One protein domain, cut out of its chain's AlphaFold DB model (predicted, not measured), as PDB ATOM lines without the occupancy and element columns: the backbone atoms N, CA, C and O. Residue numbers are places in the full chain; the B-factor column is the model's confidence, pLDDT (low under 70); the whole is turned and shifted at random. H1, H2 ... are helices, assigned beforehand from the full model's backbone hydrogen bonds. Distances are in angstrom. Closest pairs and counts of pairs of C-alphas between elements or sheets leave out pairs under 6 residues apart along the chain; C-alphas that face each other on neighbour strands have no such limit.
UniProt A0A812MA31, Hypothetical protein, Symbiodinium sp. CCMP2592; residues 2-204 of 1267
ATOM      1  N   GLU A   2     -12.645  -8.723  59.346       76.81
ATOM      2  CA  GLU A   2     -13.021 -10.102  59.718       76.81
ATOM      3  C   GLU A   2     -14.495 -10.423  59.423       76.81
ATOM      4  O   GLU A   2     -14.774 -11.434  58.793       76.81
ATOM      5  N   GLU A   3     -15.417  -9.513  59.741       84.75
ATOM      6  CA  GLU A   3     -16.843  -9.613  59.388       84.75
ATOM      7  C   GLU A   3     -17.093  -9.758  57.872       84.75
ATOM      8  O   GLU A   3     -17.859 -10.614  57.442       84.75
ATOM      9  N   ALA A   4     -16.382  -8.990  57.039       83.00
ATOM     10  CA  ALA A   4     -16.489  -9.086  55.581       83.00
ATOM     11  C   ALA A   4     -15.880 -10.394  55.036       83.00
ATOM     12  O   ALA A   4     -16.380 -10.953  54.064       83.00
ATOM     13  N   LEU A   5     -14.829 -10.920  55.675       82.75
ATOM     14  CA  LEU A   5     -14.289 -12.248  55.362       82.75
ATOM     15  C   LEU A   5     -15.246 -13.369  55.795       82.75
ATOM     16  O   LEU A   5     -15.360 -14.364  55.081       82.75
ATOM     17  N   ALA A   6     -15.948 -13.210  56.920       85.94
ATOM     18  CA  ALA A   6     -16.973 -14.144  57.377       85.94
ATOM     19  C   ALA A   6     -18.172 -14.175  56.413       85.94
ATOM     20  O   ALA A   6     -18.614 -15.258  56.034       85.94
ATOM     21  N   ASP A   7     -18.625 -13.013  55.927       90.94
ATOM     22  CA  ASP A   7     -19.629 -12.908  54.858       90.94
ATOM     23  C   ASP A   7     -19.155 -13.610  53.571       90.94
ATOM     24  O   ASP A   7     -19.856 -14.483  53.067       90.94
ATOM     25  N   VAL A   8     -17.930 -13.353  53.090       90.94
ATOM     26  CA  VAL A   8     -17.371 -14.059  51.914       90.94
ATOM     27  C   VAL A   8     -17.352 -15.584  52.100       90.94
ATOM     28  O   VAL A   8     -17.731 -16.307  51.176       90.94
ATOM     29  N   ARG A   9     -16.959 -16.099  53.276       92.12
ATOM     30  CA  ARG A   9     -17.022 -17.545  53.583       92.12
ATOM     31  C   ARG A   9     -18.466 -18.054  53.568       92.12
ATOM     32  O   ARG A   9     -18.740 -19.082  52.949       92.12
ATOM     33  N   GLY A  10     -19.393 -17.312  54.174       92.31
ATOM     34  CA  GLY A  10     -20.823 -17.618  54.186       92.31
ATOM     35  C   GLY A  10     -21.426 -17.697  52.781       92.31
ATOM     36  O   GLY A  10     -22.042 -18.708  52.440       92.31
ATOM     37  N   GLN A  11     -21.194 -16.690  51.930       94.31
ATOM     38  CA  GLN A  11     -21.667 -16.695  50.539       94.31
ATOM     39  C   GLN A  11     -21.010 -17.818  49.712       94.31
ATOM     40  O   GLN A  11     -21.678 -18.420  48.872       94.31
ATOM     41  N   ALA A  12     -19.734 -18.147  49.959       92.38
ATOM     42  CA  ALA A  12     -19.045 -19.249  49.282       92.38
ATOM     43  C   ALA A  12     -19.640 -20.616  49.640       92.38
ATOM     44  O   ALA A  12     -19.987 -21.380  48.740       92.38
ATOM     45  N   VAL A  13     -19.855 -20.900  50.927       93.44
ATOM     46  CA  VAL A  13     -20.532 -22.132  51.365       93.44
ATOM     47  C   VAL A  13     -21.972 -22.184  50.836       93.44
ATOM     48  O   VAL A  13     -22.406 -23.227  50.351       93.44
ATOM     49  N   ALA A  14     -22.701 -21.062  50.848       91.62
ATOM     50  CA  ALA A  14     -24.077 -20.985  50.349       91.62
ATOM     51  C   ALA A  14     -24.214 -21.152  48.821       91.62
ATOM     52  O   ALA A  14     -25.295 -21.529  48.355       91.62
ATOM     53  N   LEU A  15     -23.152 -20.862  48.057       92.94
ATOM     54  CA  LEU A  15     -23.049 -21.124  46.618       92.94
ATOM     55  C   LEU A  15     -22.681 -22.587  46.337       92.94
ATOM     56  O   LEU A  15     -23.305 -23.217  45.491       92.94
ATOM     57  N   VAL A  16     -21.692 -23.135  47.050       91.88
ATOM     58  CA  VAL A  16     -21.207 -24.514  46.847       91.88
ATOM     59  C   VAL A  16     -22.250 -25.562  47.238       91.88
ATOM     60  O   VAL A  16     -22.358 -26.591  46.579       91.88
ATOM     61  N   CYS A  17     -23.025 -25.311  48.294       90.44
ATOM     62  CA  CYS A  17     -24.080 -26.219  48.750       90.44
ATOM     63  C   CYS A  17     -25.405 -26.080  47.971       90.44
ATOM     64  O   CYS A  17     -26.397 -26.692  48.364       90.44
ATOM     65  N   ASP A  18     -25.463 -25.269  46.910       87.19
ATOM     66  CA  ASP A  18     -26.671 -25.092  46.100       87.19
ATOM     67  C   ASP A  18     -26.667 -26.018  44.875       87.19
ATOM     68  O   ASP A  18     -25.920 -25.817  43.918       87.19
ATOM     69  N   SER A  19     -27.556 -27.011  44.892       81.00
ATOM     70  CA  SER A  19     -27.727 -28.002  43.824       81.00
ATOM     71  C   SER A  19     -28.204 -27.427  42.485       81.00
ATOM     72  O   SER A  19     -28.125 -28.123  41.473       81.00
ATOM     73  N   THR A  20     -28.685 -26.179  42.445       82.88
ATOM     74  CA  THR A  20     -29.061 -25.506  41.188       82.88
ATOM     75  C   THR A  20     -27.857 -24.975  40.411       82.88
ATOM     76  O   THR A  20     -27.977 -24.685  39.218       82.88
ATOM     77  N   TYR A  21     -26.689 -24.871  41.049       79.94
ATOM     78  CA  TYR A  21     -25.476 -24.368  40.419       79.94
ATOM     79  C   TYR A  21     -24.635 -25.484  39.804       79.94
ATOM     80  O   TYR A  21     -24.385 -26.539  40.381       79.94
ATOM     81  N   THR A  22     -24.148 -25.227  38.596       81.19
ATOM     82  CA  THR A  22     -23.253 -26.137  37.885       81.19
ATOM     83  C   THR A  22     -21.849 -26.158  38.492       81.19
ATOM     84  O   THR A  22     -21.382 -25.156  39.032       81.19
ATOM     85  N   ALA A  23     -21.122 -27.266  38.314       77.75
ATOM     86  CA  ALA A  23     -19.774 -27.470  38.860       77.75
ATOM     87  C   ALA A  23     -18.805 -26.287  38.621       77.75
ATOM     88  O   ALA A  23     -18.069 -25.906  39.522       77.75
ATOM     89  N   HIS A  24     -18.843 -25.643  37.449       73.56
ATOM     90  CA  HIS A  24     -17.972 -24.501  37.132       73.56
ATOM     91  C   HIS A  24     -18.285 -23.230  37.951       73.56
ATOM     92  O   HIS A  24     -17.389 -22.440  38.253       73.56
ATOM     93  N   SER A  25     -19.551 -23.046  38.335       76.62
ATOM     94  CA  SER A  25     -20.025 -21.991  39.239       76.62
ATOM     95  C   SER A  25     -19.505 -22.236  40.656       76.62
ATOM     96  O   SER A  25     -18.947 -21.343  41.291       76.62
ATOM     97  N   ILE A  26     -19.616 -23.491  41.104       80.44
ATOM     98  CA  ILE A  26     -19.144 -24.001  42.397       80.44
ATOM     99  C   ILE A  26     -17.617 -23.825  42.546       80.44
ATOM    100  O   ILE A  26     -17.129 -23.571  43.645       80.44
ATOM    101  N   CYS A  27     -16.854 -23.866  41.447       79.50
ATOM    102  CA  CYS A  27     -15.418 -23.557  41.437       79.50
ATOM    103  C   CYS A  27     -15.053 -22.076  41.550       79.50
ATOM    104  O   CYS A  27     -13.874 -21.777  41.723       79.50
ATOM    105  N   GLY A  28     -15.996 -21.150  41.377       80.19
ATOM    106  CA  GLY A  28     -15.705 -19.717  41.370       80.19
ATOM    107  C   GLY A  28     -14.983 -19.198  40.116       80.19
ATOM    108  O   GLY A  28     -14.404 -18.116  40.177       80.19
ATOM    109  N   PHE A  29     -15.029 -19.896  38.966       82.62
ATOM    110  CA  PHE A  29     -14.391 -19.412  37.718       82.62
ATOM    111  C   PHE A  29     -14.936 -18.055  37.237       82.62
ATOM    112  O   PHE A  29     -14.231 -17.318  36.556       82.62
ATOM    113  N   ARG A  30     -16.176 -17.719  37.619       85.00
ATOM    114  CA  ARG A  30     -16.852 -16.436  37.345       85.00
ATOM    115  C   ARG A  30     -16.675 -15.382  38.449       85.00
ATOM    116  O   ARG A  30     -17.377 -14.372  38.443       85.00
ATOM    117  N   ILE A  31     -15.830 -15.667  39.442       85.44
ATOM    118  CA  ILE A  31     -15.734 -14.934  40.717       85.44
ATOM    119  C   ILE A  31     -14.292 -14.484  40.984       85.44
ATOM    120  O   ILE A  31     -14.078 -13.360  41.431       85.44
ATOM    121  N   PHE A  32     -13.309 -15.330  40.664       85.38
ATOM    122  CA  PHE A  32     -11.881 -15.000  40.711       85.38
ATOM    123  C   PHE A  32     -11.336 -14.907  39.284       85.38
ATOM    124  O   PHE A  32     -10.665 -15.805  38.789       85.38
ATOM    125  N   GLU A  33     -11.700 -13.837  38.583       78.19
ATOM    126  CA  GLU A  33     -11.368 -13.635  37.162       78.19
ATOM    127  C   GLU A  33      -9.856 -13.456  36.932       78.19
ATOM    128  O   GLU A  33      -9.342 -13.801  35.873       78.19
ATOM    129  N   ASP A  34      -9.136 -13.033  37.974       72.06
ATOM    130  CA  ASP A  34      -7.675 -12.982  38.085       72.06
ATOM    131  C   ASP A  34      -7.008 -14.363  38.225       72.06
ATOM    132  O   ASP A  34      -5.785 -14.455  38.307       72.06
ATOM    133  N   ARG A  35      -7.789 -15.447  38.274       73.94
ATOM    134  CA  ARG A  35      -7.298 -16.813  38.471       73.94
ATOM    135  C   ARG A  35      -7.861 -17.756  37.424       73.94
ATOM    136  O   ARG A  35      -9.025 -17.674  37.032       73.94
ATOM    137  N   GLY A  36      -7.044 -18.712  37.004       72.88
ATOM    138  CA  GLY A  36      -7.525 -19.860  36.247       72.88
ATOM    139  C   GLY A  36      -7.909 -21.026  37.135       72.88
ATOM    140  O   GLY A  36      -8.149 -20.899  38.337       72.88
ATOM    141  N   ARG A  37      -8.004 -22.195  36.507       75.44
ATOM    142  CA  ARG A  37      -8.871 -23.268  36.981       75.44
ATOM    143  C   ARG A  37      -8.523 -23.765  38.380       75.44
ATOM    144  O   ARG A  37      -9.374 -23.739  39.269       75.44
ATOM    145  N   ARG A  38      -7.275 -24.189  38.594       74.44
ATOM    146  CA  ARG A  38      -6.819 -24.709  39.894       74.44
ATOM    147  C   ARG A  38      -6.712 -23.596  40.946       74.44
ATOM    148  O   ARG A  38      -7.013 -23.837  42.114       74.44
ATOM    149  N   GLY A  39      -6.411 -22.364  40.529       75.56
ATOM    150  CA  GLY A  39      -6.388 -21.180  41.395       75.56
ATOM    151  C   GLY A  39      -7.764 -20.821  41.970       75.56
ATOM    152  O   GLY A  39      -7.899 -20.680  43.186       75.56
ATOM    153  N   CYS A  40      -8.799 -20.734  41.126       82.19
ATOM    154  CA  CYS A  40     -10.201 -20.588  41.541       82.19
ATOM    155  C   CYS A  40     -10.633 -21.738  42.457       82.19
ATOM    156  O   CYS A  40     -11.254 -21.536  43.501       82.19
ATOM    157  N   TRP A  41     -10.233 -22.954  42.092       82.88
ATOM    158  CA  TRP A  41     -10.597 -24.163  42.805       82.88
ATOM    159  C   TRP A  41     -10.097 -24.218  44.247       82.88
ATOM    160  O   TRP A  41     -10.877 -24.388  45.190       82.88
ATOM    161  N   ARG A  42      -8.789 -24.017  44.432       78.62
ATOM    162  CA  ARG A  42      -8.171 -23.911  45.758       78.62
ATOM    163  C   ARG A  42      -8.760 -22.750  46.543       78.62
ATOM    164  O   ARG A  42      -8.944 -22.877  47.751       78.62
ATOM    165  N   GLN A  43      -9.101 -21.653  45.867       83.62
ATOM    166  CA  GLN A  43      -9.725 -20.503  46.505       83.62
ATOM    167  C   GLN A  43     -11.092 -20.851  47.103       83.62
ATOM    168  O   GLN A  43     -11.321 -20.581  48.283       83.62
ATOM    169  N   MET A  44     -11.957 -21.539  46.353       89.62
ATOM    170  CA  MET A  44     -13.234 -22.025  46.883       89.62
ATOM    171  C   MET A  44     -13.046 -23.061  47.998       89.62
ATOM    172  O   MET A  44     -13.698 -22.941  49.034       89.62
ATOM    173  N   LYS A  45     -12.104 -24.010  47.872       84.50
ATOM    174  CA  LYS A  45     -11.772 -24.958  48.960       84.50
ATOM    175  C   LYS A  45     -11.284 -24.267  50.238       84.50
ATOM    176  O   LYS A  45     -11.587 -24.745  51.327       84.50
ATOM    177  N   ARG A  46     -10.556 -23.151  50.126       82.81
ATOM    178  CA  ARG A  46     -10.094 -22.341  51.266       82.81
ATOM    179  C   ARG A  46     -11.247 -21.578  51.915       82.81
ATOM    180  O   ARG A  46     -11.414 -21.675  53.129       82.81
ATOM    181  N   LEU A  47     -12.078 -20.897  51.125       86.69
ATOM    182  CA  LEU A  47     -13.264 -20.189  51.629       86.69
ATOM    183  C   LEU A  47     -14.297 -21.131  52.268       86.69
ATOM    184  O   LEU A  47     -14.949 -20.750  53.232       86.69
ATOM    185  N   CYS A  48     -14.400 -22.366  51.777       90.94
ATOM    186  CA  CYS A  48     -15.324 -23.383  52.279       90.94
ATOM    187  C   CYS A  48     -14.688 -24.366  53.277       90.94
ATOM    188  O   CYS A  48     -15.299 -25.385  53.595       90.94
ATOM    189  N   SER A  49     -13.463 -24.109  53.752       84.88
ATOM    190  CA  SER A  49     -12.674 -25.078  54.533       84.88
ATOM    191  C   SER A  49     -13.312 -25.483  55.869       84.88
ATOM    192  O   SER A  49     -13.099 -26.604  56.328       84.88
ATOM    193  N   GLU A  50     -14.139 -24.606  56.441       87.06
ATOM    194  CA  GLU A  50     -14.916 -24.819  57.670       87.06
ATOM    195  C   GLU A  50     -16.187 -25.671  57.452       87.06
ATOM    196  O   GLU A  50     -16.782 -26.139  58.419       87.06
ATOM    197  N   SER A  51     -16.605 -25.918  56.202       91.94
ATOM    198  CA  SER A  51     -17.808 -26.697  55.874       91.94
ATOM    199  C   SER A  51     -17.453 -28.031  55.215       91.94
ATOM    200  O   SER A  51     -17.092 -28.098  54.037       91.94
ATOM    201  N   GLY A  52     -17.612 -29.127  55.964       87.44
ATOM    202  CA  GLY A  52     -17.383 -30.485  55.456       87.44
ATOM    203  C   GLY A  52     -18.259 -30.836  54.247       87.44
ATOM    204  O   GLY A  52     -17.772 -31.442  53.293       87.44
ATOM    205  N   LEU A  53     -19.517 -30.379  54.239       86.06
ATOM    206  CA  LEU A  53     -20.451 -30.581  53.127       86.06
ATOM    207  C   LEU A  53     -19.994 -29.839  51.863       86.06
ATOM    208  O   LEU A  53     -19.947 -30.428  50.786       86.06
ATOM    209  N   ALA A  54     -19.592 -28.570  51.993       88.00
ATOM    210  CA  ALA A  54     -19.086 -27.801  50.860       88.00
ATOM    211  C   ALA A  54     -17.771 -28.391  50.322       88.00
ATOM    212  O   ALA A  54     -17.583 -28.515  49.115       88.00
ATOM    213  N   LYS A  55     -16.878 -28.847  51.210       85.44
ATOM    214  CA  LYS A  55     -15.639 -29.543  50.838       85.44
ATOM    215  C   LYS A  55     -15.902 -30.850  50.073       85.44
ATOM    216  O   LYS A  55     -15.158 -31.152  49.142       85.44
ATOM    217  N   MET A  56     -16.956 -31.593  50.420       88.19
ATOM    218  CA  MET A  56     -17.393 -32.791  49.694       88.19
ATOM    219  C   MET A  56     -17.903 -32.449  48.285       88.19
ATOM    220  O   MET A  56     -17.407 -33.014  47.312       88.19
ATOM    221  N   TRP A  57     -18.825 -31.485  48.164       84.06
ATOM    222  CA  TRP A  57     -19.347 -31.019  46.870       84.06
ATOM    223  C   TRP A  57     -18.266 -30.444  45.960       84.06
ATOM    224  O   TRP A  57     -18.298 -30.660  44.744       84.06
ATOM    225  N   LEU A  58     -17.270 -29.779  46.550       84.50
ATOM    226  CA  LEU A  58     -16.062 -29.406  45.840       84.50
ATOM    227  C   LEU A  58     -15.336 -30.677  45.358       84.50
ATOM    228  O   LEU A  58     -15.271 -30.913  44.158       84.50
ATOM    229  N   ASN A  59     -14.864 -31.563  46.235       81.75
ATOM    230  CA  ASN A  59     -14.132 -32.768  45.802       81.75
ATOM    231  C   ASN A  59     -14.858 -33.595  44.706       81.75
ATOM    232  O   ASN A  59     -14.199 -34.120  43.815       81.75
ATOM    233  N   MET A  60     -16.196 -33.657  44.715       80.88
ATOM    234  CA  MET A  60     -16.994 -34.259  43.632       80.88
ATOM    235  C   MET A  60     -16.956 -33.458  42.318       80.88
ATOM    236  O   MET A  60     -16.812 -34.034  41.242       80.88
ATOM    237  N   SER A  61     -17.079 -32.131  42.387       78.00
ATOM    238  CA  SER A  61     -17.056 -31.255  41.209       78.00
ATOM    239  C   SER A  61     -15.682 -31.216  40.525       78.00
ATOM    240  O   SER A  61     -15.628 -31.046  39.311       78.00
ATOM    241  N   GLU A  62     -14.586 -31.444  41.259       77.62
ATOM    242  CA  GLU A  62     -13.223 -31.570  40.706       77.62
ATOM    243  C   GLU A  62     -13.132 -32.655  39.628       77.62
ATOM    244  O   GLU A  62     -12.594 -32.419  38.550       77.62
ATOM    245  N   ALA A  63     -13.720 -33.824  39.904       68.69
ATOM    246  CA  ALA A  63     -13.719 -34.971  39.000       68.69
ATOM    247  C   ALA A  63     -14.631 -34.777  37.774       68.69
ATOM    248  O   ALA A  63     -14.405 -35.385  36.732       68.69
ATOM    249  N   LEU A  64     -15.656 -33.923  37.879       67.38
ATOM    250  CA  LEU A  64     -16.623 -33.656  36.804       67.38
ATOM    251  C   LEU A  64     -16.138 -32.610  35.786       67.38
ATOM    252  O   LEU A  64     -16.779 -32.399  34.755       67.38
ATOM    253  N   LEU A  65     -15.030 -31.922  36.063       62.47
ATOM    254  CA  LEU A  65     -14.593 -30.750  35.310       62.47
ATOM    255  C   LEU A  65     -13.474 -31.068  34.312       62.47
ATOM    256  O   LEU A  65     -12.319 -30.682  34.484       62.47
ATOM    257  N   GLY A  66     -13.865 -31.708  33.206       56.56
ATOM    258  CA  GLY A  66     -13.020 -31.947  32.025       56.56
ATOM    259  C   GLY A  66     -12.493 -30.662  31.360       56.56
ATOM    260  O   GLY A  66     -12.941 -29.560  31.672       56.56
ATOM    261  N   THR A  67     -11.514 -30.776  30.462       48.69
ATOM    262  CA  THR A  67     -10.572 -29.732  29.975       48.69
ATOM    263  C   THR A  67     -11.136 -28.558  29.139       48.69
ATOM    264  O   THR A  67     -10.401 -27.957  28.363       48.69
ATOM    265  N   GLY A  68     -12.410 -28.184  29.291       56.91
ATOM    266  CA  GLY A  68     -12.997 -27.036  28.580       56.91
ATOM    267  C   GLY A  68     -12.357 -25.676  28.941       56.91
ATOM    268  O   GLY A  68     -11.955 -25.492  30.096       56.91
ATOM    269  N   PRO A  69     -12.281 -24.722  27.987       66.38
ATOM    270  CA  PRO A  69     -11.638 -23.419  28.176       66.38
ATOM    271  C   PRO A  69     -12.374 -22.534  29.193       66.38
ATOM    272  O   PRO A  69     -13.599 -22.580  29.320       66.38
ATOM    273  N   LEU A  70     -11.618 -21.708  29.923       68.31
ATOM    274  CA  LEU A  70     -12.142 -20.865  31.007       68.31
ATOM    275  C   LEU A  70     -13.069 -19.749  30.512       68.31
ATOM    276  O   LEU A  70     -14.024 -19.399  31.203       68.31
ATOM    277  N   ASP A  71     -12.822 -19.223  29.318       71.56
ATOM    278  CA  ASP A  71     -13.486 -18.017  28.814       71.56
ATOM    279  C   ASP A  71     -14.938 -18.288  28.393       71.56
ATOM    280  O   ASP A  71     -15.823 -17.452  28.594       71.56
ATOM    281  N   PHE A  72     -15.231 -19.529  27.983       74.19
ATOM    282  CA  PHE A  72     -16.605 -20.017  27.844       74.19
ATOM    283  C   PHE A  72     -17.375 -19.959  29.171       74.19
ATOM    284  O   PHE A  72     -18.551 -19.605  29.179       74.19
ATOM    285  N   PHE A  73     -16.734 -20.286  30.301       73.44
ATOM    286  CA  PHE A  73     -17.380 -20.223  31.615       73.44
ATOM    287  C   PHE A  73     -17.483 -18.786  32.133       73.44
ATOM    288  O   PHE A  73     -18.497 -18.440  32.734       73.44
ATOM    289  N   ARG A  74     -16.471 -17.941  31.895       79.25
ATOM    290  CA  ARG A  74     -16.459 -16.524  32.307       79.25
ATOM    291  C   ARG A  74     -17.512 -15.681  31.583       79.25
ATOM    292  O   ARG A  74     -18.118 -14.819  32.211       79.25
ATOM    293  N   SER A  75     -17.790 -15.976  30.312       75.19
ATOM    294  CA  SER A  75     -18.819 -15.291  29.511       75.19
ATOM    295  C   SER A  75     -20.271 -15.644  29.882       75.19
ATOM    296  O   SER A  75     -21.191 -14.948  29.455       75.19
ATOM    297  N   GLN A  76     -20.520 -16.677  30.702       79.12
ATOM    298  CA  GLN A  76     -21.887 -17.043  31.102       79.12
ATOM    299  C   GLN A  76     -22.476 -16.075  32.147       79.12
ATOM    300  O   GLN A  76     -21.832 -15.829  33.174       79.12
ATOM    301  N   PRO A  77     -23.743 -15.630  32.005       80.38
ATOM    302  CA  PRO A  77     -24.378 -14.701  32.940       80.38
ATOM    303  C   PRO A  77     -24.394 -15.233  34.384       80.38
ATOM    304  O   PRO A  77     -24.776 -16.377  34.645       80.38
ATOM    305  N   ARG A  78     -23.974 -14.387  35.336       85.75
ATOM    306  CA  ARG A  78     -23.847 -14.734  36.764       85.75
ATOM    307  C   ARG A  78     -25.217 -14.834  37.447       85.75
ATOM    308  O   ARG A  78     -26.034 -13.914  37.373       85.75
ATOM    309  N   GLY A  79     -25.442 -15.917  38.190       85.56
ATOM    310  CA  GLY A  79     -26.647 -16.113  38.995       85.56
ATOM    311  C   GLY A  79     -26.701 -15.214  40.241       85.56
ATOM    312  O   GLY A  79     -25.768 -14.476  40.555       85.56
ATOM    313  N   VAL A  80     -27.806 -15.270  40.993       87.94
ATOM    314  CA  VAL A  80     -28.021 -14.400  42.172       87.94
ATOM    315  C   VAL A  80     -27.003 -14.654  43.293       87.94
ATOM    316  O   VAL A  80     -26.451 -13.695  43.826       87.94
ATOM    317  N   LYS A  81     -26.702 -15.916  43.636       87.38
ATOM    318  CA  LYS A  81     -25.721 -16.233  44.694       87.38
ATOM    319  C   LYS A  81     -24.283 -15.909  44.291       87.38
ATOM    320  O   LYS A  81     -23.522 -15.405  45.109       87.38
ATOM    321  N   GLU A  82     -23.929 -16.113  43.023       89.88
ATOM    322  CA  GLU A  82     -22.621 -15.702  42.494       89.88
ATOM    323  C   GLU A  82     -22.442 -14.186  42.557       89.88
ATOM    324  O   GLU A  82     -21.388 -13.729  42.982       89.88
ATOM    325  N   ARG A  83     -23.473 -13.401  42.205       90.12
ATOM    326  CA  ARG A  83     -23.438 -11.938  42.359       90.12
ATOM    327  C   ARG A  83     -23.228 -11.526  43.817       90.12
ATOM    328  O   ARG A  83     -22.331 -10.735  44.072       90.12
ATOM    329  N   ARG A  84     -23.929 -12.147  44.775       90.81
ATOM    330  CA  ARG A  84     -23.710 -11.904  46.217       90.81
ATOM    331  C   ARG A  84     -22.286 -12.236  46.677       90.81
ATOM    332  O   ARG A  84     -21.712 -11.467  47.442       90.81
ATOM    333  N   LEU A  85     -21.699 -13.340  46.207       92.75
ATOM    334  CA  LEU A  85     -20.307 -13.681  46.528       92.75
ATOM    335  C   LEU A  85     -19.314 -12.711  45.867       92.75
ATOM    336  O   LEU A  85     -18.371 -12.284  46.525       92.75
ATOM    337  N   VAL A  86     -19.536 -12.305  44.613       91.19
ATOM    338  CA  VAL A  86     -18.730 -11.269  43.942       91.19
ATOM    339  C   VAL A  86     -18.819  -9.934  44.688       91.19
ATOM    340  O   VAL A  86     -17.792  -9.314  44.938       91.19
ATOM    341  N   GLU A  87     -20.012  -9.512  45.109       91.19
ATOM    342  CA  GLU A  87     -20.217  -8.307  45.921       91.19
ATOM    343  C   GLU A  87     -19.494  -8.397  47.271       91.19
ATOM    344  O   GLU A  87     -18.838  -7.437  47.674       91.19
ATOM    345  N   ALA A  88     -19.555  -9.541  47.958       89.88
ATOM    346  CA  ALA A  88     -18.837  -9.766  49.213       89.88
ATOM    347  C   ALA A  88     -17.307  -9.730  49.014       89.88
ATOM    348  O   ALA A  88     -16.594  -9.051  49.757       89.88
ATOM    349  N   VAL A  89     -16.791 -10.385  47.966       87.75
ATOM    350  CA  VAL A  89     -15.368 -10.342  47.584       87.75
ATOM    351  C   VAL A  89     -14.945  -8.909  47.247       87.75
ATOM    352  O   VAL A  89     -13.885  -8.461  47.685       87.75
ATOM    353  N   GLN A  90     -15.787  -8.151  46.541       87.25
ATOM    354  CA  GLN A  90     -15.517  -6.753  46.219       87.25
ATOM    355  C   GLN A  90     -15.579  -5.847  47.458       87.25
ATOM    356  O   GLN A  90     -14.762  -4.936  47.569       87.25
ATOM    357  N   ARG A  91     -16.460  -6.113  48.435       86.56
ATOM    358  CA  ARG A  91     -16.449  -5.428  49.744       86.56
ATOM    359  C   ARG A  91     -15.112  -5.624  50.462       86.56
ATOM    360  O   ARG A  91     -14.564  -4.647  50.969       86.56
ATOM    361  N   VAL A  92     -14.551  -6.837  50.462       81.00
ATOM    362  CA  VAL A  92     -13.216  -7.094  51.038       81.00
ATOM    363  C   VAL A  92     -12.128  -6.325  50.279       81.00
ATOM    364  O   VAL A  92     -11.369  -5.594  50.915       81.00
ATOM    365  N   LYS A  93     -12.103  -6.394  48.937       80.06
ATOM    366  CA  LYS A  93     -11.156  -5.631  48.095       80.06
ATOM    367  C   LYS A  93     -11.239  -4.116  48.355       80.06
ATOM    368  O   LYS A  93     -10.215  -3.451  48.500       80.06
ATOM    369  N   ASN A  94     -12.449  -3.571  48.491       82.94
ATOM    370  CA  ASN A  94     -12.669  -2.155  48.795       82.94
ATOM    371  C   ASN A  94     -12.171  -1.786  50.205       82.94
ATOM    372  O   ASN A  94     -11.506  -0.767  50.365       82.94
ATOM    373  N   LEU A  95     -12.418  -2.623  51.221       79.31
ATOM    374  CA  LEU A  95     -11.910  -2.399  52.582       79.31
ATOM    375  C   LEU A  95     -10.375  -2.457  52.653       79.31
ATOM    376  O   LEU A  95      -9.765  -1.692  53.405       79.31
ATOM    377  N   GLN A  96      -9.733  -3.323  51.862       70.38
ATOM    378  CA  GLN A  96      -8.272  -3.342  51.710       70.38
ATOM    379  C   GLN A  96      -7.765  -2.034  51.072       70.38
ATOM    380  O   GLN A  96      -6.767  -1.471  51.528       70.38
ATOM    381  N   ALA A  97      -8.488  -1.501  50.078       72.75
ATOM    382  CA  ALA A  97      -8.201  -0.208  49.453       72.75
ATOM    383  C   ALA A  97      -8.317   0.981  50.415       72.75
ATOM    384  O   ALA A  97      -7.460   1.865  50.392       72.75
ATOM    385  N   THR A  98      -9.316   0.992  51.298       74.75
ATOM    386  CA  THR A  98      -9.539   2.109  52.228       74.75
ATOM    387  C   THR A  98      -8.726   2.040  53.522       74.75
ATOM    388  O   THR A  98      -8.758   2.999  54.288       74.75
ATOM    389  N   THR A  99      -8.004   0.949  53.806       63.34
ATOM    390  CA  THR A  99      -7.236   0.808  55.059       63.34
ATOM    391  C   THR A  99      -5.816   1.386  54.908       63.34
ATOM    392  O   THR A  99      -4.961   0.746  54.279       63.34
ATOM    393  N   PRO A 100      -5.505   2.576  55.468       58.53
ATOM    394  CA  PRO A 100      -4.156   3.131  55.410       58.53
ATOM    395  C   PRO A 100      -3.176   2.263  56.220       58.53
ATOM    396  O   PRO A 100      -3.562   1.698  57.245       58.53
ATOM    397  N   PRO A 101      -1.898   2.160  55.809       56.03
ATOM    398  CA  PRO A 101      -0.896   1.455  56.601       56.03
ATOM    399  C   PRO A 101      -0.680   2.165  57.951       56.03
ATOM    400  O   PRO A 101      -0.826   3.392  58.028       56.03
ATOM    401  N   PRO A 102      -0.289   1.435  59.015       56.94
ATOM    402  CA  PRO A 102       0.026   2.031  60.310       56.94
ATOM    403  C   PRO A 102       1.201   3.012  60.174       56.94
ATOM    404  O   PRO A 102       2.362   2.620  60.031       56.94
ATOM    405  N   ARG A 103       0.890   4.314  60.206       52.62
ATOM    406  CA  ARG A 103       1.869   5.401  60.069       52.62
ATOM    407  C   ARG A 103       2.771   5.450  61.306       52.62
ATOM    408  O   ARG A 103       2.362   5.955  62.346       52.62
ATOM    409  N   GLY A 104       4.003   4.954  61.181       58.56
ATOM    410  CA  GLY A 104       5.012   5.045  62.245       58.56
ATOM    411  C   GLY A 104       6.198   4.079  62.137       58.56
ATOM    412  O   GLY A 104       7.216   4.310  62.784       58.56
ATOM    413  N   SER A 105       6.093   3.024  61.326       64.12
ATOM    414  CA  SER A 105       7.171   2.049  61.105       64.12
ATOM    415  C   SER A 105       8.190   2.522  60.058       64.12
ATOM    416  O   SER A 105       7.910   3.395  59.232       64.12
ATOM    417  N   SER A 106       9.407   1.976  60.095       84.25
ATOM    418  CA  SER A 106      10.412   2.228  59.055       84.25
ATOM    419  C   SER A 106      10.008   1.575  57.722       84.25
ATOM    420  O   SER A 106       9.324   0.552  57.744       84.25
ATOM    421  N   PRO A 107      10.466   2.065  56.550       82.38
ATOM    422  CA  PRO A 107      10.045   1.508  55.257       82.38
ATOM    423  C   PRO A 107      10.323   0.003  55.084       82.38
ATOM    424  O   PRO A 107       9.639  -0.667  54.314       82.38
ATOM    425  N   ILE A 108      11.304  -0.551  55.810       84.19
ATOM    426  CA  ILE A 108      11.613  -1.989  55.797       84.19
ATOM    427  C   ILE A 108      10.681  -2.815  56.697       84.19
ATOM    428  O   ILE A 108      10.376  -3.956  56.359       84.19
ATOM    429  N   GLU A 109      10.204  -2.245  57.807       82.56
ATOM    430  CA  GLU A 109       9.150  -2.838  58.641       82.56
ATOM    431  C   GLU A 109       7.796  -2.739  57.927       82.56
ATOM    432  O   GLU A 109       7.054  -3.713  57.899       82.56
ATOM    433  N   GLU A 110       7.506  -1.614  57.265       84.25
ATOM    434  CA  GLU A 110       6.313  -1.434  56.429       84.25
ATOM    435  C   GLU A 110       6.277  -2.454  55.278       84.25
ATOM    436  O   GLU A 110       5.283  -3.159  55.110       84.25
ATOM    437  N   ALA A 111       7.378  -2.608  54.530       85.81
ATOM    438  CA  ALA A 111       7.496  -3.628  53.487       85.81
ATOM    439  C   ALA A 111       7.388  -5.060  54.046       85.81
ATOM    440  O   ALA A 111       6.835  -5.938  53.390       85.81
ATOM    441  N   GLY A 112       7.887  -5.315  55.258       87.00
ATOM    442  CA  GLY A 112       7.730  -6.612  55.912       87.00
ATOM    443  C   GLY A 112       6.290  -6.898  56.356       87.00
ATOM    444  O   GLY A 112       5.802  -8.005  56.147       87.00
ATOM    445  N   LEU A 113       5.581  -5.906  56.903       83.44
ATOM    446  CA  LEU A 113       4.165  -6.030  57.264       83.44
ATOM    447  C   LEU A 113       3.287  -6.249  56.027       83.44
ATOM    448  O   LEU A 113       2.462  -7.155  56.043       83.44
ATOM    449  N   LEU A 114       3.515  -5.496  54.946       85.12
ATOM    450  CA  LEU A 114       2.812  -5.673  53.668       85.12
ATOM    451  C   LEU A 114       3.101  -7.043  53.034       85.12
ATOM    452  O   LEU A 114       2.206  -7.646  52.456       85.12
ATOM    453  N   ALA A 115       4.321  -7.568  53.180       86.62
ATOM    454  CA  ALA A 115       4.658  -8.928  52.764       86.62
ATOM    455  C   ALA A 115       3.906  -9.991  53.591       86.62
ATOM    456  O   ALA A 115       3.355 -10.931  53.028       86.62
ATOM    457  N   VAL A 116       3.831  -9.841  54.919       85.00
ATOM    458  CA  VAL A 116       3.051 -10.749  55.786       85.00
ATOM    459  C   VAL A 116       1.549 -10.663  55.486       85.00
ATOM    460  O   VAL A 116       0.885 -11.694  55.444       85.00
ATOM    461  N   GLU A 117       1.017  -9.462  55.242       83.56
ATOM    462  CA  GLU A 117      -0.374  -9.236  54.830       83.56
ATOM    463  C   GLU A 117      -0.678  -9.933  53.498       83.56
ATOM    464  O   GLU A 117      -1.620 -10.717  53.427       83.56
ATOM    465  N   LEU A 118       0.170  -9.737  52.484       85.06
ATOM    466  CA  LEU A 118       0.037 -10.345  51.158       85.06
ATOM    467  C   LEU A 118       0.043 -11.881  51.200       85.06
ATOM    468  O   LEU A 118      -0.747 -12.510  50.505       85.06
ATOM    469  N   VAL A 119       0.903 -12.492  52.023       84.69
ATOM    470  CA  VAL A 119       1.007 -13.958  52.155       84.69
ATOM    471  C   VAL A 119      -0.194 -14.567  52.884       84.69
ATOM    472  O   VAL A 119      -0.646 -15.658  52.521       84.69
ATOM    473  N   LEU A 120      -0.699 -13.874  53.910       81.38
ATOM    474  CA  LEU A 120      -1.821 -14.325  54.735       81.38
ATOM    475  C   LEU A 120      -3.194 -13.958  54.157       81.38
ATOM    476  O   LEU A 120      -4.190 -14.521  54.613       81.38
ATOM    477  N   ASP A 121      -3.274 -13.051  53.178       79.38
ATOM    478  CA  ASP A 121      -4.532 -12.689  52.527       79.38
ATOM    479  C   ASP A 121      -5.141 -13.921  51.837       79.38
ATOM    480  O   ASP A 121      -4.592 -14.408  50.838       79.38
ATOM    481  N   PRO A 122      -6.294 -14.441  52.313       70.69
ATOM    482  CA  PRO A 122      -6.933 -15.581  51.682       70.69
ATOM    483  C   PRO A 122      -7.248 -15.309  50.209       70.69
ATOM    484  O   PRO A 122      -7.190 -16.260  49.440       70.69
ATOM    485  N   LEU A 123      -7.525 -14.065  49.802       74.56
ATOM    486  CA  LEU A 123      -7.926 -13.673  48.448       74.56
ATOM    487  C   LEU A 123      -6.759 -13.291  47.516       74.56
ATOM    488  O   LEU A 123      -6.996 -13.149  46.315       74.56
ATOM    489  N   ALA A 124      -5.512 -13.208  47.992       75.50
ATOM    490  CA  ALA A 124      -4.341 -12.986  47.131       75.50
ATOM    491  C   ALA A 124      -3.962 -14.252  46.337       75.50
ATOM    492  O   ALA A 124      -4.042 -15.367  46.877       75.50
ATOM    493  N   SER A 125      -3.569 -14.091  45.064       74.94
ATOM    494  CA  SER A 125      -3.127 -15.194  44.194       74.94
ATOM    495  C   SER A 125      -1.823 -15.823  44.696       74.94
ATOM    496  O   SER A 125      -1.064 -15.209  45.447       74.94
ATOM    497  N   GLU A 126      -1.550 -17.072  44.319       78.44
ATOM    498  CA  GLU A 126      -0.383 -17.796  44.839       78.44
ATOM    499  C   GLU A 126       0.944 -17.149  44.378       78.44
ATOM    500  O   GLU A 126       1.899 -17.063  45.152       78.44
ATOM    501  N   GLU A 127       0.988 -16.601  43.160       72.75
ATOM    502  CA  GLU A 127       2.142 -15.864  42.621       72.75
ATOM    503  C   GLU A 127       2.378 -14.539  43.337       72.75
ATOM    504  O   GLU A 127       3.526 -14.207  43.654       72.75
ATOM    505  N   ALA A 128       1.297 -13.822  43.653       76.62
ATOM    506  CA  ALA A 128       1.346 -12.601  44.440       76.62
ATOM    507  C   ALA A 128       1.914 -12.880  45.837       76.62
ATOM    508  O   ALA A 128       2.839 -12.203  46.285       76.62
ATOM    509  N   ARG A 129       1.470 -13.968  46.479       83.88
ATOM    510  CA  ARG A 129       2.017 -14.431  47.764       83.88
ATOM    511  C   ARG A 129       3.508 -14.777  47.679       83.88
ATOM    512  O   ARG A 129       4.251 -14.406  48.578       83.88
ATOM    513  N   ILE A 130       3.981 -15.420  46.605       81.19
ATOM    514  CA  ILE A 130       5.425 -15.654  46.377       81.19
ATOM    515  C   ILE A 130       6.184 -14.358  46.003       81.19
ATOM    516  O   ILE A 130       7.410 -14.288  46.146       81.19
ATOM    517  N   GLY A 131       5.476 -13.306  45.587       83.75
ATOM    518  CA  GLY A 131       6.025 -12.020  45.154       83.75
ATOM    519  C   GLY A 131       6.544 -12.025  43.721       83.75
ATOM    520  O   GLY A 131       7.463 -11.269  43.406       83.75
ATOM    521  N   LEU A 132       6.015 -12.890  42.854       81.69
ATOM    522  CA  LEU A 132       6.474 -12.991  41.468       81.69
ATOM    523  C   LEU A 132       6.228 -11.691  40.690       81.69
ATOM    524  O   LEU A 132       7.170 -11.183  40.081       81.69
ATOM    525  N   HIS A 133       5.049 -11.072  40.819       83.81
ATOM    526  CA  HIS A 133       4.786  -9.767  40.199       83.81
ATOM    527  C   HIS A 133       5.489  -8.592  40.913       83.81
ATOM    528  O   HIS A 133       5.707  -7.542  40.316       83.81
ATOM    529  N   VAL A 134       5.904  -8.761  42.178       87.56
ATOM    530  CA  VAL A 134       6.719  -7.773  42.922       87.56
ATOM    531  C   VAL A 134       8.169  -7.756  42.421       87.56
ATOM    532  O   VAL A 134       8.855  -6.736  42.511       87.56
ATOM    533  N   TRP A 135       8.654  -8.874  41.870       90.12
ATOM    534  CA  TRP A 135       9.998  -8.995  41.304       90.12
ATOM    535  C   TRP A 135       9.993  -9.657  39.916       90.12
ATOM    536  O   TRP A 135      10.576 -10.743  39.775       90.12
ATOM    537  N   PRO A 136       9.418  -9.001  38.891       77.00
ATOM    538  CA  PRO A 136       9.337  -9.542  37.536       77.00
ATOM    539  C   PRO A 136      10.715  -9.982  37.017       77.00
ATOM    540  O   PRO A 136      11.747  -9.383  37.330       77.00
ATOM    541  N   GLY A 137      10.741 -11.097  36.283       77.31
ATOM    542  CA  GLY A 137      11.975 -11.762  35.845       77.31
ATOM    543  C   GLY A 137      12.701 -12.582  36.926       77.31
ATOM    544  O   GLY A 137      13.698 -13.238  36.628       77.31
ATOM    545  N   SER A 138      12.223 -12.605  38.177       79.19
ATOM    546  CA  SER A 138      12.709 -13.561  39.184       79.19
ATOM    547  C   SER A 138      12.025 -14.916  39.006       79.19
ATOM    548  O   SER A 138      10.807 -14.990  38.932       79.19
ATOM    549  N   SER A 139      12.785 -16.012  39.040       81.25
ATOM    550  CA  SER A 139      12.195 -17.356  39.179       81.25
ATOM    551  C   SER A 139      11.413 -17.499  40.501       81.25
ATOM    552  O   SER A 139      11.771 -16.824  41.474       81.25
ATOM    553  N   PRO A 140      10.440 -18.430  40.612       79.38
ATOM    554  CA  PRO A 140       9.689 -18.669  41.853       79.38
ATOM    555  C   PRO A 140      10.590 -18.840  43.081       79.38
ATOM    556  O   PRO A 140      10.409 -18.166  44.088       79.38
ATOM    557  N   ALA A 141      11.673 -19.616  42.968       78.00
ATOM    558  CA  ALA A 141      12.649 -19.784  44.047       78.00
ATOM    559  C   ALA A 141      13.447 -18.501  44.388       78.00
ATOM    560  O   ALA A 141      13.988 -18.372  45.486       78.00
ATOM    561  N   GLN A 142      13.614 -17.552  43.460       81.00
ATOM    562  CA  GLN A 142      14.226 -16.243  43.735       81.00
ATOM    563  C   GLN A 142      13.230 -15.278  44.389       81.00
ATOM    564  O   GLN A 142      13.615 -14.630  45.363       81.00
ATOM    565  N   ALA A 143      11.986 -15.214  43.906       85.31
ATOM    566  CA  ALA A 143      10.914 -14.413  44.499       85.31
ATOM    567  C   ALA A 143      10.598 -14.889  45.931       85.31
ATOM    568  O   ALA A 143      10.753 -14.117  46.875       85.31
ATOM    569  N   TYR A 144      10.391 -16.197  46.122       86.50
ATOM    570  CA  TYR A 144      10.245 -16.853  47.428       86.50
ATOM    571  C   TYR A 144      11.338 -16.441  48.427       86.50
ATOM    572  O   TYR A 144      11.054 -15.983  49.532       86.50
ATOM    573  N   ARG A 145      12.620 -16.522  48.036       84.75
ATOM    574  CA  ARG A 145      13.743 -16.138  48.916       84.75
ATOM    575  C   ARG A 145      13.781 -14.645  49.241       84.75
ATOM    576  O   ARG A 145      14.379 -14.280  50.251       84.75
ATOM    577  N   LYS A 146      13.205 -13.778  48.404       88.12
ATOM    578  CA  LYS A 146      13.038 -12.351  48.710       88.12
ATOM    579  C   LYS A 146      11.863 -12.154  49.676       88.12
ATOM    580  O   LYS A 146      12.060 -11.489  50.689       88.12
ATOM    581  N   MET A 147      10.725 -12.813  49.443       90.50
ATOM    582  CA  MET A 147       9.544 -12.749  50.313       90.50
ATOM    583  C   MET A 147       9.819 -13.301  51.723       90.50
ATOM    584  O   MET A 147       9.619 -12.587  52.701       90.50
ATOM    585  N   MET A 148      10.439 -14.484  51.852       85.50
ATOM    586  CA  MET A 148      10.883 -15.045  53.145       85.50
ATOM    587  C   MET A 148      11.770 -14.090  53.948       85.50
ATOM    588  O   MET A 148      11.721 -14.058  55.175       85.50
ATOM    589  N   ARG A 149      12.611 -13.300  53.269       86.56
ATOM    590  CA  ARG A 149      13.482 -12.312  53.926       86.56
ATOM    591  C   ARG A 149      12.730 -11.069  54.386       86.56
ATOM    592  O   ARG A 149      13.310 -10.325  55.177       86.56
ATOM    593  N   LEU A 150      11.527 -10.804  53.885       86.31
ATOM    594  CA  LEU A 150      10.644  -9.742  54.368       86.31
ATOM    595  C   LEU A 150       9.762 -10.259  55.509       86.31
ATOM    596  O   LEU A 150       9.718  -9.618  56.552       86.31
ATOM    597  N   CYS A 151       9.185 -11.456  55.371       86.50
ATOM    598  CA  CYS A 151       8.340 -12.096  56.387       86.50
ATOM    599  C   CYS A 151       9.109 -12.711  57.576       86.50
ATOM    600  O   CYS A 151       8.512 -13.412  58.386       86.50
ATOM    601  N   HIS A 152      10.428 -12.512  57.692       82.00
ATOM    602  CA  HIS A 152      11.238 -13.179  58.719       82.00
ATOM    603  C   HIS A 152      10.922 -12.655  60.139       82.00
ATOM    604  O   HIS A 152      10.989 -11.437  60.341       82.00
ATOM    605  N   PRO A 153      10.687 -13.526  61.147       69.69
ATOM    606  CA  PRO A 153      10.338 -13.111  62.511       69.69
ATOM    607  C   PRO A 153      11.299 -12.079  63.116       69.69
ATOM    608  O   PRO A 153      10.852 -11.050  63.614       69.69
ATOM    609  N   ASP A 154      12.614 -12.276  62.976       72.31
ATOM    610  CA  ASP A 154      13.667 -11.376  63.483       72.31
ATOM    611  C   ASP A 154      13.584  -9.915  62.990       72.31
ATOM    612  O   ASP A 154      14.295  -9.053  63.507       72.31
ATOM    613  N   LYS A 155      12.769  -9.624  61.965       65.69
ATOM    614  CA  LYS A 155      12.600  -8.275  61.403       65.69
ATOM    615  C   LYS A 155      11.298  -7.576  61.788       65.69
ATOM    616  O   LYS A 155      11.208  -6.374  61.568       65.69
ATOM    617  N   LEU A 156      10.308  -8.309  62.300       65.06
ATOM    618  CA  LEU A 156       8.941  -7.807  62.518       65.06
ATOM    619  C   LEU A 156       8.340  -8.208  63.872       65.06
ATOM    620  O   LEU A 156       7.418  -7.556  64.354       65.06
ATOM    621  N   GLY A 157       8.854  -9.276  64.485       64.06
ATOM    622  CA  GLY A 157       8.249  -9.927  65.640       64.06
ATOM    623  C   GLY A 157       6.950 -10.685  65.319       64.06
ATOM    624  O   GLY A 157       6.433 -10.661  64.203       64.06
ATOM    625  N   ALA A 158       6.414 -11.326  66.361       70.06
ATOM    626  CA  ALA A 158       5.122 -12.020  66.410       70.06
ATOM    627  C   ALA A 158       4.956 -13.325  65.597       70.06
ATOM    628  O   ALA A 158       5.671 -13.644  64.650       70.06
ATOM    629  N   SER A 159       3.929 -14.082  65.995       69.75
ATOM    630  CA  SER A 159       3.508 -15.360  65.406       69.75
ATOM    631  C   SER A 159       3.046 -15.253  63.951       69.75
ATOM    632  O   SER A 159       3.233 -16.200  63.195       69.75
ATOM    633  N   LYS A 160       2.494 -14.104  63.532       72.31
ATOM    634  CA  LYS A 160       2.000 -13.891  62.157       72.31
ATOM    635  C   LYS A 160       3.111 -14.006  61.106       72.31
ATOM    636  O   LYS A 160       2.877 -14.577  60.047       72.31
ATOM    637  N   ALA A 161       4.321 -13.535  61.419       77.06
ATOM    638  CA  ALA A 161       5.501 -13.700  60.568       77.06
ATOM    639  C   ALA A 161       5.866 -15.188  60.388       77.06
ATOM    640  O   ALA A 161       6.107 -15.648  59.273       77.06
ATOM    641  N   THR A 162       5.809 -15.969  61.473       77.31
ATOM    642  CA  THR A 162       6.009 -17.427  61.444       77.31
ATOM    643  C   THR A 162       4.920 -18.140  60.635       77.31
ATOM    644  O   THR A 162       5.239 -18.996  59.815       77.31
ATOM    645  N   SER A 163       3.647 -17.766  60.805       78.12
ATOM    646  CA  SER A 163       2.533 -18.321  60.021       78.12
ATOM    647  C   SER A 163       2.686 -18.036  58.525       78.12
ATOM    648  O   SER A 163       2.504 -18.941  57.715       78.12
ATOM    649  N   ALA A 164       3.086 -16.814  58.156       80.00
ATOM    650  CA  ALA A 164       3.370 -16.454  56.768       80.00
ATOM    651  C   ALA A 164       4.534 -17.276  56.190       80.00
ATOM    652  O   ALA A 164       4.435 -17.773  55.076       80.00
ATOM    653  N   ALA A 165       5.613 -17.486  56.949       78.88
ATOM    654  CA  ALA A 165       6.746 -18.307  56.511       78.88
ATOM    655  C   ALA A 165       6.371 -19.786  56.260       78.88
ATOM    656  O   ALA A 165       6.887 -20.404  55.325       78.88
ATOM    657  N   ILE A 166       5.459 -20.345  57.065       79.94
ATOM    658  CA  ILE A 166       4.927 -21.707  56.885       79.94
ATOM    659  C   ILE A 166       4.051 -21.780  55.625       79.94
ATOM    660  O   ILE A 166       4.321 -22.600  54.751       79.94
ATOM    661  N   GLU A 167       3.070 -20.880  55.488       80.00
ATOM    662  CA  GLU A 167       2.184 -20.807  54.314       80.00
ATOM    663  C   GLU A 167       2.987 -20.613  53.016       80.00
ATOM    664  O   GLU A 167       2.741 -21.292  52.020       80.00
ATOM    665  N   LEU A 168       4.006 -19.745  53.027       82.62
ATOM    666  CA  LEU A 168       4.863 -19.511  51.865       82.62
ATOM    667  C   LEU A 168       5.648 -20.767  51.453       82.62
ATOM    668  O   LEU A 168       5.843 -21.001  50.261       82.62
ATOM    669  N   SER A 169       6.097 -21.569  52.426       79.31
ATOM    670  CA  SER A 169       6.806 -22.829  52.164       79.31
ATOM    671  C   SER A 169       5.884 -23.823  51.448       79.31
ATOM    672  O   SER A 169       6.257 -24.370  50.413       79.31
ATOM    673  N   SER A 170       4.643 -23.969  51.928       78.12
ATOM    674  CA  SER A 170       3.616 -24.811  51.297       78.12
ATOM    675  C   SER A 170       3.218 -24.325  49.896       78.12
ATOM    676  O   SER A 170       3.017 -25.129  48.987       78.12
ATOM    677  N   LEU A 171       3.141 -23.007  49.685       74.38
ATOM    678  CA  LEU A 171       2.844 -22.416  48.374       74.38
ATOM    679  C   LEU A 171       3.981 -22.608  47.364       74.38
ATOM    680  O   LEU A 171       3.715 -22.782  46.175       74.38
ATOM    681  N   GLN A 172       5.244 -22.610  47.811       80.31
ATOM    682  CA  GLN A 172       6.375 -22.884  46.925       80.31
ATOM    683  C   GLN A 172       6.291 -24.302  46.344       80.31
ATOM    684  O   GLN A 172       6.566 -24.487  45.159       80.31
ATOM    685  N   GLU A 173       5.903 -25.288  47.153       71.44
ATOM    686  CA  GLU A 173       5.725 -26.675  46.708       71.44
ATOM    687  C   GLU A 173       4.565 -26.805  45.709       71.44
ATOM    688  O   GLU A 173       4.726 -27.457  44.677       71.44
ATOM    689  N   ALA A 174       3.446 -26.107  45.950       65.69
ATOM    690  CA  ALA A 174       2.289 -26.089  45.053       65.69
ATOM    691  C   ALA A 174       2.596 -25.457  43.678       65.69
ATOM    692  O   ALA A 174       2.364 -26.089  42.648       65.69
ATOM    693  N   ILE A 175       3.182 -24.253  43.641       66.38
ATOM    694  CA  ILE A 175       3.536 -23.569  42.378       66.38
ATOM    695  C   ILE A 175       4.639 -24.316  41.620       66.38
ATOM    696  O   ILE A 175       4.670 -24.321  40.391       66.38
ATOM    697  N   GLN A 176       5.559 -24.987  42.319       65.25
ATOM    698  CA  GLN A 176       6.629 -25.731  41.652       65.25
ATOM    699  C   GLN A 176       6.110 -26.934  40.836       65.25
ATOM    700  O   GLN A 176       6.845 -27.413  39.966       65.25
ATOM    701  N   ALA A 177       4.870 -27.378  41.079       57.59
ATOM    702  CA  ALA A 177       4.174 -28.423  40.329       57.59
ATOM    703  C   ALA A 177       3.297 -27.904  39.166       57.59
ATOM    704  O   ALA A 177       2.932 -28.694  38.300       57.59
ATOM    705  N   GLU A 178       2.955 -26.611  39.128       61.38
ATOM    706  CA  GLU A 178       1.961 -26.026  38.210       61.38
ATOM    707  C   GLU A 178       2.442 -24.660  37.704       61.38
ATOM    708  O   GLU A 178       2.136 -23.621  38.284       61.38
ATOM    709  N   ARG A 179       3.272 -24.665  36.656       56.16
ATOM    710  CA  ARG A 179       4.066 -23.490  36.261       56.16
ATOM    711  C   ARG A 179       3.556 -22.741  35.020       56.16
ATOM    712  O   ARG A 179       4.070 -21.662  34.732       56.16
ATOM    713  N   ASP A 180       2.574 -23.283  34.308       51.16
ATOM    714  CA  ASP A 180       2.289 -22.871  32.925       51.16
ATOM    715  C   ASP A 180       1.031 -21.989  32.764       51.16
ATOM    716  O   ASP A 180       0.742 -21.553  31.653       51.16
ATOM    717  N   ASP A 181       0.294 -21.692  33.845       54.03
ATOM    718  CA  ASP A 181      -1.081 -21.178  33.726       54.03
ATOM    719  C   ASP A 181      -1.248 -19.626  33.684       54.03
ATOM    720  O   ASP A 181      -2.239 -19.181  33.102       54.03
ATOM    721  N   PHE A 182      -0.373 -18.783  34.283       57.66
ATOM    722  CA  PHE A 182      -0.686 -17.342  34.547       57.66
ATOM    723  C   PHE A 182       0.429 -16.288  34.299       57.66
ATOM    724  O   PHE A 182       0.811 -15.560  35.214       57.66
ATOM    725  N   PRO A 183       0.941 -16.110  33.067       52.94
ATOM    726  CA  PRO A 183       1.956 -15.081  32.790       52.94
ATOM    727  C   PRO A 183       1.504 -13.612  32.989       52.94
ATOM    728  O   PRO A 183       2.356 -12.777  33.290       52.94
ATOM    729  N   ASP A 184       0.207 -13.295  32.858       58.16
ATOM    730  CA  ASP A 184      -0.286 -11.916  32.636       58.16
ATOM    731  C   ASP A 184      -1.325 -11.402  33.669       58.16
ATOM    732  O   ASP A 184      -2.178 -10.567  33.356       58.16
ATOM    733  N   ALA A 185      -1.301 -11.892  34.913       60.25
ATOM    734  CA  ALA A 185      -2.260 -11.467  35.944       60.25
ATOM    735  C   ALA A 185      -2.034 -10.008  36.434       60.25
ATOM    736  O   ALA A 185      -0.891  -9.576  36.613       60.25
ATOM    737  N   PRO A 186      -3.101  -9.223  36.708       67.62
ATOM    738  CA  PRO A 186      -2.976  -7.841  37.175       67.62
ATOM    739  C   PRO A 186      -2.495  -7.744  38.633       67.62
ATOM    740  O   PRO A 186      -2.884  -8.537  39.490       67.62
ATOM    741  N   LEU A 187      -1.701  -6.708  38.934       70.50
ATOM    742  CA  LEU A 187      -1.170  -6.447  40.279       70.50
ATOM    743  C   LEU A 187      -2.278  -6.210  41.316       70.50
ATOM    744  O   LEU A 187      -3.137  -5.341  41.150       70.50
ATOM    745  N   THR A 188      -2.188  -6.903  42.450       73.25
ATOM    746  CA  THR A 188      -3.001  -6.602  43.631       73.25
ATOM    747  C   THR A 188      -2.542  -5.308  44.309       73.25
ATOM    748  O   THR A 188      -1.380  -4.900  44.233       73.25
ATOM    749  N   LEU A 189      -3.439  -4.687  45.077       69.62
ATOM    750  CA  LEU A 189      -3.118  -3.491  45.858       69.62
ATOM    751  C   LEU A 189      -1.968  -3.721  46.856       69.62
ATOM    752  O   LEU A 189      -1.142  -2.829  47.058       69.62
ATOM    753  N   ALA A 190      -1.923  -4.890  47.498       73.12
ATOM    754  CA  ALA A 190      -0.873  -5.231  48.452       73.12
ATOM    755  C   ALA A 190       0.497  -5.332  47.757       73.12
ATOM    756  O   ALA A 190       1.478  -4.808  48.280       73.12
ATOM    757  N   GLU A 191       0.557  -5.878  46.538       80.81
ATOM    758  CA  GLU A 191       1.765  -5.850  45.706       80.81
ATOM    759  C   GLU A 191       2.137  -4.427  45.287       80.81
ATOM    760  O   GLU A 191       3.287  -4.034  45.466       80.81
ATOM    761  N   THR A 192       1.187  -3.613  44.813       81.81
ATOM    762  CA  THR A 192       1.440  -2.202  44.466       81.81
ATOM    763  C   THR A 192       2.005  -1.420  45.661       81.81
ATOM    764  O   THR A 192       2.980  -0.675  45.526       81.81
ATOM    765  N   ARG A 193       1.442  -1.623  46.860       81.69
ATOM    766  CA  ARG A 193       1.917  -1.012  48.113       81.69
ATOM    767  C   ARG A 193       3.290  -1.543  48.520       81.69
ATOM    768  O   ARG A 193       4.125  -0.752  48.957       81.69
ATOM    769  N   LEU A 194       3.551  -2.841  48.352       85.19
ATOM    770  CA  LEU A 194       4.838  -3.465  48.656       85.19
ATOM    771  C   LEU A 194       5.945  -2.986  47.706       85.19
ATOM    772  O   LEU A 194       7.022  -2.621  48.170       85.19
ATOM    773  N   ILE A 195       5.667  -2.889  46.401       85.50
ATOM    774  CA  ILE A 195       6.556  -2.283  45.397       85.50
ATOM    775  C   ILE A 195       6.887  -0.838  45.801       85.50
ATOM    776  O   ILE A 195       8.061  -0.465  45.856       85.50
ATOM    777  N   ALA A 196       5.881  -0.039  46.176       84.12
ATOM    778  CA  ALA A 196       6.089   1.335  46.630       84.12
ATOM    779  C   ALA A 196       6.910   1.428  47.935       84.12
ATOM    780  O   ALA A 196       7.752   2.320  48.068       84.12
ATOM    781  N   ALA A 197       6.704   0.520  48.896       84.62
ATOM    782  CA  ALA A 197       7.471   0.468  50.142       84.62
ATOM    783  C   ALA A 197       8.935   0.050  49.906       84.62
ATOM    784  O   ALA A 197       9.850   0.678  50.437       84.62
ATOM    785  N   LEU A 198       9.179  -0.943  49.044       86.12
ATOM    786  CA  LEU A 198      10.527  -1.356  48.640       86.12
ATOM    787  C   LEU A 198      11.258  -0.240  47.875       86.12
ATOM    788  O   LEU A 198      12.420   0.034  48.171       86.12
ATOM    789  N   GLY A 199      10.563   0.485  46.993       85.25
ATOM    790  CA  GLY A 199      11.097   1.686  46.345       85.25
ATOM    791  C   GLY A 199      11.524   2.769  47.346       85.25
ATOM    792  O   GLY A 199      12.569   3.397  47.164       85.25
ATOM    793  N   ARG A 200      10.786   2.945  48.456       85.50
ATOM    794  CA  ARG A 200      11.201   3.824  49.569       85.50
ATOM    795  C   ARG A 200      12.428   3.294  50.320       85.50
ATOM    796  O   ARG A 200      13.302   4.082  50.673       85.50
ATOM    797  N   VAL A 201      12.539   1.982  50.542       85.19
ATOM    798  CA  VAL A 201      13.735   1.369  51.161       85.19
ATOM    799  C   VAL A 201      14.986   1.614  50.312       85.19
ATOM    800  O   VAL A 201      16.041   1.959  50.852       85.19
ATOM    801  N   ASP A 202      14.892   1.456  48.993       79.31
ATOM    802  CA  ASP A 202      16.041   1.637  48.107       79.31
ATOM    803  C   ASP A 202      16.361   3.123  47.845       79.31
ATOM    804  O   ASP A 202      17.537   3.473  47.698       79.31
ATOM    805  N   SER A 203      15.381   4.033  47.928       80.38
ATOM    806  CA  SER A 203      15.649   5.480  47.940       80.38
ATOM    807  C   SER A 203      16.325   5.944  49.243       80.38
ATOM    808  O   SER A 203      17.300   6.695  49.186       80.38
ATOM    809  N   GLU A 204      15.934   5.419  50.416       81.50
ATOM    810  CA  GLU A 204      16.655   5.665  51.680       81.50
ATOM    811  C   GLU A 204      18.100   5.121  51.656       81.50
ATOM    812  O   GLU A 204      18.983   5.684  52.307       81.50
TER     813      GLU A 204
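AT A GLANCE: This is residues 2 to 204 of the 1267 residues of the protein "Hypothetical protein" of Symbiodinium sp. CCMP2592 (UniProt A0A812MA31). Two helical lobes sit side by side along the longest axis, H1 to H6 in one and H7 to H12 in the other, joined by the link from H6 to H7. In each lobe a side-by-side helix pair, H1 with H6 and H7 with H12, has a second antiparallel pair set steeply to it, H3 with H4 and H9 with H11. The printed part has 203 residues with twelve named helices, H1 to H12 in order, and no named strand; the class is all helix, the packing part aligned, part crossed. It is compact, with a radius of gyration of the C-alphas of 17.6 A, and elongated, spanning 56 by 35 by 29 A.

HOW THE PARTS SIT: Start at H1, residues 2 to 16: H6, residues 80 to 98, touches it at a shallow tilt of 22 degrees, opposite ways, closest at the C-alphas of Gln 11 and Leu 85, 5.2 A. H3, residues 37 to 47, touches residues 8 to 13 of H1 at a steep tilt of 62 degrees, closest at C-alphas 9 and 47, 5.0 A. H3 and residues 55 to 58 of H4, residues 52 to 64, only just touch, with 3 pairs of C-alphas within 8 A, closest at C-alphas 45 and 55, 6.3 A; H3 and H4 are a helical hairpin. H2, residues 23 to 26, touches H4, closest at C-alphas 23 and 61, 5.2 A; H5, residues 70 to 74, touches no helix but is near H2. Next find the hub, H7, residues 107 to 120, which touches H8, residues 126 to 130, H9, residues 140 to 150, H10, residues 153 to 156, H11, residues 159 to 177, and H12, residues 189 to 204. H12 runs opposite ways to H7 at a shallow tilt of 22 degrees, closest at C-alphas 111 and 197, 5.3 A. H9 and H11 touch at a shallow tilt of 3 degrees, opposite ways, closest at C-alphas 148 and 165, 6.3 A. Every O i to N i+4 pair is within hydrogen-bond range in H1, H3, H5, H6, H7, H8 and H12, against 7 of 9 in H4, 6 of 7 in H9 and 14 of 15 in H11; H2 and H10 are too short for one.

IN THESE COORDINATES: Find C-alpha 2 at (-13.021, -10.102, 59.718); from there H1 runs 21.0 A. H6 measures 26.7 A and H11 28.3 A; H12 runs 22.6 A to C-alpha 204 at (16.655, 5.665, 51.680).

THE WHOLE: The C-alphas farthest apart, of Thr 20 and Glu 204, are 56.3 A apart. The printed part has no cut; the link from H11 to H12 is long. Mean pLDDT of the printed part is 78.9, with 34 residues under 70, among them 174 to 186.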